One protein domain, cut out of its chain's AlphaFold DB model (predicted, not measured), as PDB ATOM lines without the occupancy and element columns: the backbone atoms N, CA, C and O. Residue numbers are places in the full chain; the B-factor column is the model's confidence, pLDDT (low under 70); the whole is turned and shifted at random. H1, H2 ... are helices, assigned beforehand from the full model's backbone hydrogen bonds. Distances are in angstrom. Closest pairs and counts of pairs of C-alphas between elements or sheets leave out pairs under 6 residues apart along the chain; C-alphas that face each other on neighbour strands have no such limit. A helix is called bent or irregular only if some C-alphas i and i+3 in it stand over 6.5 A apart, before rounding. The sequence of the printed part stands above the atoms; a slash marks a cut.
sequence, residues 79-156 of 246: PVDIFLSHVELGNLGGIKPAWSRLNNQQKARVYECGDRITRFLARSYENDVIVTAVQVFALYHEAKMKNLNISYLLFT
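What this domain is: This is residues 79 to 156 of the 246 residues of an uncharacterized protein of Steinernema glaseri (UniProt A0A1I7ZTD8). Three helical hairpins follow one another and pack into one rounded body: H1 with H2, H3 with H4, and H5 with H6. H4 lies nearest the middle; the side-by-side pair H5 and H6 makes one end of the longest axis, and H3 and the first residues of H1 lie toward the other end. The printed part has 78 residues with six named helices, in the order H1 to H6, and no named strand; its class is all helix. It is compact, with a radius of gyration of the C-alphas of 11.7 A and spans of 31 by 24 by 21 A.

Where its parts are: Find C-alpha 79 at (5.617, 31.904, -49.194); from there H1 runs through residues 79 to 88, 14.4 A long. H2, residues 92 to 100, is 13.6 A long and irregular, but only just: C-alphas 93 and 96 are 6.9 A apart. H3 takes residues 104 to 112 and is 12.7 A long. Look for C-alpha 116 at (2.983, 42.567, -33.583), where H4 begins; it takes residues 116 to 126 and is 15.7 A long. H5, residues 133 to 146, is the longest helix at 20.0 A. H6, residues 148 to 155, is 10.4 A long and ends with C-alpha 155 at (3.055, 56.793, -40.300).

How they stand to each other: Begin at H4, a hub together with H2; each touches three helices. H4 forms a hairpin with H3, opposite ways at a shallow tilt of 30 degrees, and the closest C-alphas, Tyr 111 and Arg 119, are 5.6 A apart. H5 touches H4 with residues 139 to 143 alone, at a steep tilt of 60 degrees; C-alphas 117 and 139 are closest, at 6.4 A. H2 and H4 only just touch, with 3 pairs of C-alphas within 8 A, the closest being Trp 99 and Ala 122 at 7.2 A. H1 and H2 form a hairpin at a shallow tilt of 28 degrees, with C-alphas 83 and 98 closest at 5.3 A. H5 and H6 form the third hairpin, at 10 degrees, with C-alphas 143 and 151 closest at 4.7 A. H3 is apart from H5 and H6. In H1, H3, H4, H5 and H6 every O i to N i+4 pair is within hydrogen-bond range; in H2, 3 of 5 are.

The domain as a whole: The two C-alphas farthest apart, Pro 79 and Val 134, are 31.5 A apart. The printed part has no cut and no long link; H4 to H5 is a short link and the others are tight. The mean pLDDT of the printed part is 89.9, and residues 128 to 130 are under 70.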
ATOM      1  N   PRO A  79       6.193  30.572 -49.009       94.75
ATOM      2  CA  PRO A  79       5.617  31.904 -49.194       94.75
ATOM      3  C   PRO A  79       5.431  32.703 -47.893       94.75
ATOM      4  O   PRO A  79       5.553  33.931 -47.911       94.75
ATOM      5  N   VAL A  80       5.173  32.034 -46.762       95.00
ATOM      6  CA  VAL A  80       5.099  32.666 -45.434       95.00
ATOM      7  C   VAL A  80       6.453  33.262 -45.054       95.00
ATOM      8  O   VAL A  80       6.522  34.429 -44.675       95.00
ATOM      9  N   ASP A  81       7.537  32.509 -45.232       94.00
ATOM     10  CA  ASP A  81       8.896  32.950 -44.901       94.00
ATOM     11  C   ASP A  81       9.330  34.139 -45.769       94.00
ATOM     12  O   ASP A  81       9.994  35.067 -45.297       94.00
ATOM     13  N   ILE A  82       8.911  34.148 -47.038       93.69
ATOM     14  CA  ILE A  82       9.126  35.269 -47.958       93.69
ATOM     15  C   ILE A  82       8.383  36.516 -47.481       93.69
ATOM     16  O   ILE A  82       8.973  37.597 -47.435       93.69
ATOM     17  N   PHE A  83       7.115  36.380 -47.088       94.00
ATOM     18  CA  PHE A  83       6.346  37.492 -46.536       94.00
ATOM     19  C   PHE A  83       7.008  38.070 -45.275       94.00
ATOM     20  O   PHE A  83       7.248  39.278 -45.218       94.00
ATOM     21  N   LEU A  84       7.377  37.218 -44.310       93.50
ATOM     22  CA  LEU A  84       8.063  37.638 -43.081       93.50
ATOM     23  C   LEU A  84       9.376  38.366 -43.386       93.50
ATOM     24  O   LEU A  84       9.662  39.417 -42.814       93.50
ATOM     25  N   SER A  85      10.138  37.863 -44.356       92.00
ATOM     26  CA  SER A  85      11.388  38.491 -44.774       92.00
ATOM     27  C   SER A  85      11.176  39.876 -45.397       92.00
ATOM     28  O   SER A  85      11.960  40.791 -45.143       92.00
ATOM     29  N   HIS A  86      10.114  40.071 -46.188       91.94
ATOM     30  CA  HIS A  86       9.773  41.389 -46.732       91.94
ATOM     31  C   HIS A  86       9.425  42.401 -45.634       91.94
ATOM     32  O   HIS A  86       9.821  43.564 -45.752       91.94
ATOM     33  N   VAL A  87       8.717  41.968 -44.585       92.25
ATOM     34  CA  VAL A  87       8.377  42.814 -43.431       92.25
ATOM     35  C   VAL A  87       9.636  43.187 -42.651       92.25
ATOM     36  O   VAL A  87       9.917  44.372 -42.489       92.25
ATOM     37  N   GLU A  88      10.441  42.202 -42.252       91.19
ATOM     38  CA  GLU A  88      11.657  42.413 -41.456       91.19
ATOM     39  C   GLU A  88      12.656  43.351 -42.158       91.19
ATOM     40  O   GLU A  88      13.260  44.246 -41.560       91.19
ATOM     41  N   LEU A  89      12.787  43.209 -43.479       89.25
ATOM     42  CA  LEU A  89      13.691  44.028 -44.285       89.25
ATOM     43  C   LEU A  89      13.090  45.361 -44.721       89.25
ATOM     44  O   LEU A  89      13.804  46.191 -45.286       89.25
ATOM     45  N   GLY A  90      11.811  45.615 -44.437       89.88
ATOM     46  CA  GLY A  90      11.162  46.867 -44.812       89.88
ATOM     47  C   GLY A  90      11.063  47.047 -46.321       89.88
ATOM     48  O   GLY A  90      11.157  48.170 -46.821       89.88
ATOM     49  N   ASN A  91      10.914  45.946 -47.064       89.38
ATOM     50  CA  ASN A  91      10.734  45.969 -48.510       89.38
ATOM     51  C   ASN A  91       9.263  46.248 -48.847       89.38
ATOM     52  O   ASN A  91       8.515  45.347 -49.225       89.38
ATOM     53  N   LEU A  92       8.861  47.515 -48.707       88.44
ATOM     54  CA  LEU A  92       7.463  47.954 -48.800       88.44
ATOM     55  C   LEU A  92       6.771  47.522 -50.101       88.44
ATOM     56  O   LEU A  92       5.608  47.124 -50.075       88.44
ATOM     57  N   GLY A  93       7.497  47.542 -51.224       86.94
ATOM     58  CA  GLY A  93       6.974  47.120 -52.526       86.94
ATOM     59  C   GLY A  93       6.693  45.617 -52.625       86.94
ATOM     60  O   GLY A  93       5.863  45.210 -53.431       86.94
ATOM     61  N   GLY A  94       7.350  44.794 -51.802       88.56
ATOM     62  CA  GLY A  94       7.176  43.339 -51.781       88.56
ATOM     63  C   GLY A  94       6.146  42.827 -50.772       88.56
ATOM     64  O   GLY A  94       5.599  41.747 -50.980       88.56
ATOM     65  N   ILE A  95       5.825  43.593 -49.720       91.19
ATOM     66  CA  ILE A  95       4.945  43.134 -48.627       91.19
ATOM     67  C   ILE A  95       3.531  42.817 -49.135       91.19
ATOM     68  O   ILE A  95       3.055  41.695 -48.966       91.19
ATOM     69  N   LYS A  96       2.854  43.781 -49.779       91.56
ATOM     70  CA  LYS A  96       1.470  43.592 -50.254       91.56
ATOM     71  C   LYS A  96       1.366  42.477 -51.313       91.56
ATOM     72  O   LYS A  96       0.516  41.607 -51.144       91.56
ATOM     73  N   PRO A  97       2.225  42.421 -52.353       92.62
ATOM     74  CA  PRO A  97       2.206  41.310 -53.306       92.62
ATOM     75  C   PRO A  97       2.498  39.943 -52.676       92.62
ATOM     76  O   PRO A  97       1.895  38.949 -53.076       92.62
ATOM     77  N   ALA A  98       3.407  39.864 -51.697       93.06
ATOM     78  CA  ALA A  98       3.657  38.620 -50.976       93.06
ATOM     79  C   ALA A  98       2.416  38.178 -50.189       93.06
ATOM     80  O   ALA A  98       2.011  37.026 -50.317       93.06
ATOM     81  N   TRP A  99       1.758  39.102 -49.480       94.94
ATOM     82  CA  TRP A  99       0.521  38.829 -48.745       94.94
ATOM     83  C   TRP A  99      -0.605  38.298 -49.638       94.94
ATOM     84  O   TRP A  99      -1.225  37.285 -49.324       94.94
ATOM     85  N   SER A 100      -0.849  38.950 -50.778       93.94
ATOM     86  CA  SER A 100      -1.936  38.588 -51.697       93.94
ATOM     87  C   SER A 100      -1.806  37.188 -52.306       93.94
ATOM     88  O   SER A 100      -2.787  36.670 -52.826       93.94
ATOM     89  N   ARG A 101      -0.618  36.574 -52.257       93.62
ATOM     90  CA  ARG A 101      -0.369  35.222 -52.781       93.62
ATOM     91  C   ARG A 101      -0.568  34.119 -51.743       93.62
ATOM     92  O   ARG A 101      -0.576  32.948 -52.115       93.62
ATOM     93  N   LEU A 102      -0.710  34.471 -50.466       95.88
ATOM     94  CA  LEU A 102      -0.892  33.493 -49.400       95.88
ATOM     95  C   LEU A 102      -2.320  32.939 -49.412       95.88
ATOM     96  O   LEU A 102      -3.294  33.693 -49.459       95.88
ATOM     97  N   ASN A 103      -2.444  31.618 -49.304       95.81
ATOM     98  CA  ASN A 103      -3.726  30.967 -49.046       95.81
ATOM     99  C   ASN A 103      -4.134  31.100 -47.562       95.81
ATOM    100  O   ASN A 103      -3.344  31.521 -46.717       95.81
ATOM    101  N   ASN A 104      -5.368  30.719 -47.221       95.38
ATOM    102  CA  ASN A 104      -5.902  30.885 -45.860       95.38
ATOM    103  C   ASN A 104      -5.078  30.156 -44.784       95.38
ATOM    104  O   ASN A 104      -4.872  30.698 -43.699       95.38
ATOM    105  N   GLN A 105      -4.552  28.965 -45.086       96.56
ATOM    106  CA  GLN A 105      -3.713  28.210 -44.151       96.56
ATOM    107  C   GLN A 105      -2.365  28.909 -43.913       96.56
ATOM    108  O   GLN A 105      -1.876  28.971 -42.787       96.56
ATOM    109  N   GLN A 106      -1.767  29.478 -44.959       96.50
ATOM    110  CA  GLN A 106      -0.531  30.258 -44.860       96.50
ATOM    111  C   GLN A 106      -0.743  31.568 -44.092       96.50
ATOM    112  O   GLN A 106       0.082  31.936 -43.258       96.50
ATOM    113  N   LYS A 107      -1.871  32.248 -44.313       95.88
ATOM    114  CA  LYS A 107      -2.245  33.456 -43.566       95.88
ATOM    115  C   LYS A 107      -2.436  33.180 -42.074       95.88
ATOM    116  O   LYS A 107      -1.978  33.974 -41.256       95.88
ATOM    117  N   ALA A 108      -3.027  32.039 -41.708       94.56
ATOM    118  CA  ALA A 108      -3.152  31.623 -40.308       94.56
ATOM    119  C   ALA A 108      -1.780  31.525 -39.611       94.56
ATOM    120  O   ALA A 108      -1.595  32.105 -38.544       94.56
ATOM    121  N   ARG A 109      -0.777  30.926 -40.272       94.88
ATOM    122  CA  ARG A 109       0.605  30.855 -39.756       94.88
ATOM    123  C   ARG A 109       1.235  32.236 -39.546       94.88
ATOM    124  O   ARG A 109       1.958  32.442 -38.576       94.88
ATOM    125  N   VAL A 110       0.948  33.208 -40.418       93.62
ATOM    126  CA  VAL A 110       1.396  34.601 -40.220       93.62
ATOM    127  C   VAL A 110       0.760  35.208 -38.967       93.62
ATOM    128  O   VAL A 110       1.432  35.908 -38.212       93.62
ATOM    129  N   TYR A 111      -0.513  34.922 -38.693       91.94
ATOM    130  CA  TYR A 111      -1.166  35.394 -37.471       91.94
ATOM    131  C   TYR A 111      -0.614  34.766 -36.183       91.94
ATOM    132  O   TYR A 111      -0.752  35.365 -35.116       91.94
ATOM    133  N   GLU A 112       0.066  33.627 -36.282       91.75
ATOM    134  CA  GLU A 112       0.696  32.922 -35.163       91.75
ATOM    135  C   GLU A 112       2.154  33.353 -34.904       91.75
ATOM    136  O   GLU A 112       2.695  33.044 -33.846       91.75
ATOM    137  N   CYS A 113       2.794  34.126 -35.799       85.44
ATOM    138  CA  CYS A 113       4.240  34.422 -35.754       85.44
ATOM    139  C   CYS A 113       4.737  35.291 -34.572       85.44
ATOM    140  O   CYS A 113       5.909  35.656 -34.520       85.44
ATOM    141  N   GLY A 114       3.870  35.656 -33.624       85.25
ATOM    142  CA  GLY A 114       4.199  36.459 -32.436       85.25
ATOM    143  C   GLY A 114       4.466  37.948 -32.705       85.25
ATOM    144  O   GLY A 114       4.067  38.795 -31.899       85.25
ATOM    145  N   ASP A 115       5.045  38.295 -33.857       90.00
ATOM    146  CA  ASP A 115       5.420  39.664 -34.212       90.00
ATOM    147  C   ASP A 115       4.193  40.576 -34.387       90.00
ATOM    148  O   ASP A 115       3.266  40.307 -35.158       90.00
ATOM    149  N   ARG A 116       4.148  41.669 -33.618       91.12
ATOM    150  CA  ARG A 116       2.983  42.567 -33.583       91.12
ATOM    151  C   ARG A 116       2.842  43.374 -34.868       91.12
ATOM    152  O   ARG A 116       1.719  43.557 -35.336       91.12
ATOM    153  N   ILE A 117       3.956  43.822 -35.440       91.94
ATOM    154  CA  ILE A 117       3.971  44.632 -36.661       91.94
ATOM    155  C   ILE A 117       3.503  43.797 -37.852       91.94
ATOM    156  O   ILE A 117       2.613  44.217 -38.587       91.94
ATOM    157  N   THR A 118       4.033  42.586 -38.000       92.56
ATOM    158  CA  THR A 118       3.646  41.631 -39.041       92.56
ATOM    159  C   THR A 118       2.151  41.341 -38.979       92.56
ATOM    160  O   THR A 118       1.461  41.450 -39.993       92.56
ATOM    161  N   ARG A 119       1.618  41.049 -37.784       91.06
ATOM    162  CA  ARG A 119       0.179  40.822 -37.596       91.06
ATOM    163  C   ARG A 119      -0.650  42.057 -37.924       91.06
ATOM    164  O   ARG A 119      -1.687  41.927 -38.564       91.06
ATOM    165  N   PHE A 120      -0.210  43.245 -37.512       90.38
ATOM    166  CA  PHE A 120      -0.898  44.490 -37.850       90.38
ATOM    167  C   PHE A 120      -0.950  44.706 -39.367       90.38
ATOM    168  O   PHE A 120      -2.022  44.960 -39.912       90.38
ATOM    169  N   LEU A 121       0.183  44.545 -40.059       89.94
ATOM    170  CA  LEU A 121       0.258  44.689 -41.509       89.94
ATOM    171  C   LEU A 121      -0.651  43.679 -42.212       89.94
ATOM    172  O   LEU A 121      -1.450  44.085 -43.051       89.94
ATOM    173  N   ALA A 122      -0.598  42.403 -41.822       89.94
ATOM    174  CA  ALA A 122      -1.488  41.358 -42.323       89.94
ATOM    175  C   ALA A 122      -2.969  41.754 -42.201       89.94
ATOM    176  O   ALA A 122      -3.678  41.792 -43.208       89.94
ATOM    177  N   ARG A 123      -3.411  42.168 -41.003       88.19
ATOM    178  CA  ARG A 123      -4.799  42.607 -40.783       88.19
ATOM    179  C   ARG A 123      -5.163  43.803 -41.661       88.19
ATOM    180  O   ARG A 123      -6.227  43.801 -42.269       88.19
ATOM    181  N   SER A 124      -4.264  44.784 -41.769       86.75
ATOM    182  CA  SER A 124      -4.476  46.012 -42.553       86.75
ATOM    183  C   SER A 124      -4.616  45.785 -44.062       86.75
ATOM    184  O   SER A 124      -4.973  46.708 -44.788       86.75
ATOM    185  N   TYR A 125      -4.271  44.594 -44.556       87.44
ATOM    186  CA  TYR A 125      -4.478  44.208 -45.951       87.44
ATOM    187  C   TYR A 125      -5.737  43.362 -46.167       87.44
ATOM    188  O   TYR A 125      -6.110  43.160 -47.321       87.44
ATOM    189  N   GLU A 126      -6.355  42.834 -45.109       84.81
ATOM    190  CA  GLU A 126      -7.574  42.019 -45.209       84.81
ATOM    191  C   GLU A 126      -8.841  42.804 -44.906       84.81
ATOM    192  O   GLU A 126      -9.838  42.603 -45.586       84.81
ATOM    193  N   ASN A 127      -8.803  43.684 -43.906       75.00
ATOM    194  CA  ASN A 127      -9.966  44.429 -43.437       75.00
ATOM    195  C   ASN A 127      -9.590  45.883 -43.134       75.00
ATOM    196  O   ASN A 127      -8.423  46.182 -42.863       75.00
ATOM    197  N   ASP A 128     -10.596  46.755 -43.069       63.84
ATOM    198  CA  ASP A 128     -10.479  48.048 -42.392       63.84
ATOM    199  C   ASP A 128     -10.343  47.792 -40.888       63.84
ATOM    200  O   ASP A 128     -11.315  47.653 -40.143       63.84
ATOM    201  N   VAL A 129      -9.103  47.611 -40.436       66.81
ATOM    202  CA  VAL A 129      -8.828  47.310 -39.033       66.81
ATOM    203  C   VAL A 129      -9.057  48.565 -38.207       66.81
ATOM    204  O   VAL A 129      -8.307  49.535 -38.316       66.81
ATOM    205  N   ILE A 130     -10.034  48.508 -37.307       64.44
ATOM    206  CA  ILE A 130     -10.189  49.510 -36.256       64.44
ATOM    207  C   ILE A 130      -9.116  49.230 -35.198       64.44
ATOM    208  O   ILE A 130      -9.258  48.340 -34.359       64.44
ATOM    209  N   VAL A 131      -8.005  49.959 -35.274       76.75
ATOM    210  CA  VAL A 131      -6.943  49.963 -34.258       76.75
ATOM    211  C   VAL A 131      -6.969  51.316 -33.570       76.75
ATOM    212  O   VAL A 131      -7.114  52.344 -34.228       76.75
ATOM    213  N   THR A 132      -6.850  51.338 -32.242       84.06
ATOM    214  CA  THR A 132      -6.866  52.610 -31.512       84.06
ATOM    215  C   THR A 132      -5.605  53.417 -31.817       84.06
ATOM    216  O   THR A 132      -4.535  52.845 -32.044       84.06
ATOM    217  N   ALA A 133      -5.699  54.749 -31.769       84.62
ATOM    218  CA  ALA A 133      -4.551  55.628 -32.007       84.62
ATOM    219  C   ALA A 133      -3.348  55.266 -31.114       84.62
ATOM    220  O   ALA A 133      -2.223  55.176 -31.596       84.62
ATOM    221  N   VAL A 134      -3.601  54.931 -29.844       86.62
ATOM    222  CA  VAL A 134      -2.581  54.485 -28.876       86.62
ATOM    223  C   VAL A 134      -1.854  53.219 -29.341       86.62
ATOM    224  O   VAL A 134      -0.633  53.113 -29.232       86.62
ATOM    225  N   GLN A 135      -2.584  52.240 -29.879       88.19
ATOM    226  CA  GLN A 135      -1.989  50.996 -30.364       88.19
ATOM    227  C   GLN A 135      -1.142  51.225 -31.620       88.19
ATOM    228  O   GLN A 135      -0.059  50.649 -31.724       88.19
ATOM    229  N   VAL A 136      -1.608  52.065 -32.550       88.50
ATOM    230  CA  VAL A 136      -0.844  52.412 -33.759       88.50
ATOM    231  C   VAL A 136       0.406  53.220 -33.400       88.50
ATOM    232  O   VAL A 136       1.476  52.927 -33.927       88.50
ATOM    233  N   PHE A 137       0.311  54.151 -32.448       91.00
ATOM    234  CA  PHE A 137       1.456  54.903 -31.930       91.00
ATOM    235  C   PHE A 137       2.526  53.977 -31.330       91.00
ATOM    236  O   PHE A 137       3.704  54.049 -31.677       91.00
ATOM    237  N   ALA A 138       2.117  53.019 -30.492       92.38
ATOM    238  CA  ALA A 138       3.037  52.030 -29.932       92.38
ATOM    239  C   ALA A 138       3.681  51.144 -31.018       92.38
ATOM    240  O   ALA A 138       4.878  50.856 -30.957       92.38
ATOM    241  N   LEU A 139       2.907  50.729 -32.028       93.44
ATOM    242  CA  LEU A 139       3.419  49.962 -33.171       93.44
ATOM    243  C   LEU A 139       4.410  50.768 -34.010       93.44
ATOM    244  O   LEU A 139       5.393  50.205 -34.486       93.44
ATOM    245  N   TYR A 140       4.176  52.069 -34.177       94.88
ATOM    246  CA  TYR A 140       5.092  52.969 -34.863       94.88
ATOM    247  C   TYR A 140       6.469  52.989 -34.182       94.88
ATOM    248  O   TYR A 140       7.482  52.788 -34.856       94.88
ATOM    249  N   HIS A 141       6.518  53.130 -32.854       93.44
ATOM    250  CA  HIS A 141       7.778  53.084 -32.105       93.44
ATOM    251  C   HIS A 141       8.464  51.722 -32.177       93.44
ATOM    252  O   HIS A 141       9.677  51.652 -32.392       93.44
ATOM    253  N   GLU A 142       7.701  50.632 -32.057       94.00
ATOM    254  CA  GLU A 142       8.242  49.280 -32.219       94.00
ATOM    255  C   GLU A 142       8.856  49.103 -33.618       94.00
ATOM    256  O   GLU A 142       9.969  48.590 -33.767       94.00
ATOM    257  N   ALA A 143       8.167  49.595 -34.649       93.50
ATOM    258  CA  ALA A 143       8.644  49.553 -36.020       93.50
ATOM    259  C   ALA A 143       9.874  50.427 -36.234       93.50
ATOM    260  O   ALA A 143      10.780  49.996 -36.932       93.50
ATOM    261  N   LYS A 144       9.964  51.606 -35.615       92.81
ATOM    262  CA  LYS A 144      11.132  52.491 -35.741       92.81
ATOM    263  C   LYS A 144      12.402  51.796 -35.255       92.81
ATOM    264  O   LYS A 144      13.445  51.892 -35.899       92.81
ATOM    265  N   MET A 145      12.301  51.060 -34.149       89.12
ATOM    266  CA  MET A 145      13.430  50.326 -33.574       89.12
ATOM    267  C   MET A 145      13.859  49.128 -34.430       89.12
ATOM    268  O   MET A 145      15.040  48.782 -34.443       89.12
ATOM    269  N   LYS A 146      12.922  48.509 -35.157       88.44
ATOM    270  CA  LYS A 146      13.187  47.353 -36.028       88.44
ATOM    271  C   LYS A 146      13.604  47.765 -37.441       88.44
ATOM    272  O   LYS A 146      14.644  47.346 -37.944       88.44
ATOM    273  N   ASN A 147      12.789  48.587 -38.096       90.00
ATOM    274  CA  ASN A 147      12.949  48.984 -39.485       90.00
ATOM    275  C   ASN A 147      12.270  50.333 -39.799       90.00
ATOM    276  O   ASN A 147      11.043  50.437 -39.864       90.00
ATOM    277  N   LEU A 148      13.078  51.352 -40.119       90.25
ATOM    278  CA  LEU A 148      12.588  52.707 -40.407       90.25
ATOM    279  C   LEU A 148      11.599  52.779 -41.584       90.25
ATOM    280  O   LEU A 148      10.701  53.621 -41.586       90.25
ATOM    281  N   ASN A 149      11.727  51.902 -42.588       90.81
ATOM    282  CA  ASN A 149      10.784  51.885 -43.710       90.81
ATOM    283  C   ASN A 149       9.405  51.396 -43.256       90.81
ATOM    284  O   ASN A 149       8.390  51.889 -43.743       90.81
ATOM    285  N   ILE A 150       9.351  50.455 -42.309       92.19
ATOM    286  CA  ILE A 150       8.084  49.981 -41.747       92.19
ATOM    287  C   ILE A 150       7.449  51.059 -40.871       92.19
ATOM    288  O   ILE A 150       6.261  51.321 -41.033       92.19
ATOM    289  N   SER A 151       8.215  51.749 -40.015       93.38
ATOM    290  CA  SER A 151       7.657  52.878 -39.248       93.38
ATOM    291  C   SER A 151       7.116  53.971 -40.159       93.38
ATOM    292  O   SER A 151       6.071  54.549 -39.886       93.38
ATOM    293  N   TYR A 152       7.789  54.211 -41.283       91.31
ATOM    294  CA  TYR A 152       7.325  55.158 -42.282       91.31
ATOM    295  C   TYR A 152       6.020  54.709 -42.954       91.31
ATOM    296  O   TYR A 152       5.091  55.502 -43.080       91.31
ATOM    297  N   LEU A 153       5.899  53.425 -43.318       89.19
ATOM    298  CA  LEU A 153       4.638  52.867 -43.813       89.19
ATOM    299  C   LEU A 153       3.509  53.039 -42.786       89.19
ATOM    300  O   LEU A 153       2.407  53.431 -43.165       89.19
ATOM    301  N   LEU A 154       3.773  52.770 -41.503       90.44
ATOM    302  CA  LEU A 154       2.788  52.959 -40.436       90.44
ATOM    303  C   LEU A 154       2.367  54.425 -40.312       90.44
ATOM    304  O   LEU A 154       1.171  54.697 -40.292       90.44
ATOM    305  N   PHE A 155       3.324  55.356 -40.319       92.06
ATOM    306  CA  PHE A 155       3.055  56.793 -40.300       92.06
ATOM    307  C   PHE A 155       2.093  57.208 -41.424       92.06
ATOM    308  O   PHE A 155       1.062  57.810 -41.148       92.06
ATOM    309  N   THR A 156       2.347  56.785 -42.670       88.31
ATOM    310  CA  THR A 156       1.481  57.129 -43.822       88.31
ATOM    311  C   THR A 156       0.062  56.552 -43.757       88.31
ATOM    312  O   THR A 156      -0.789  56.926 -44.556       88.31
TER     313      THR A 156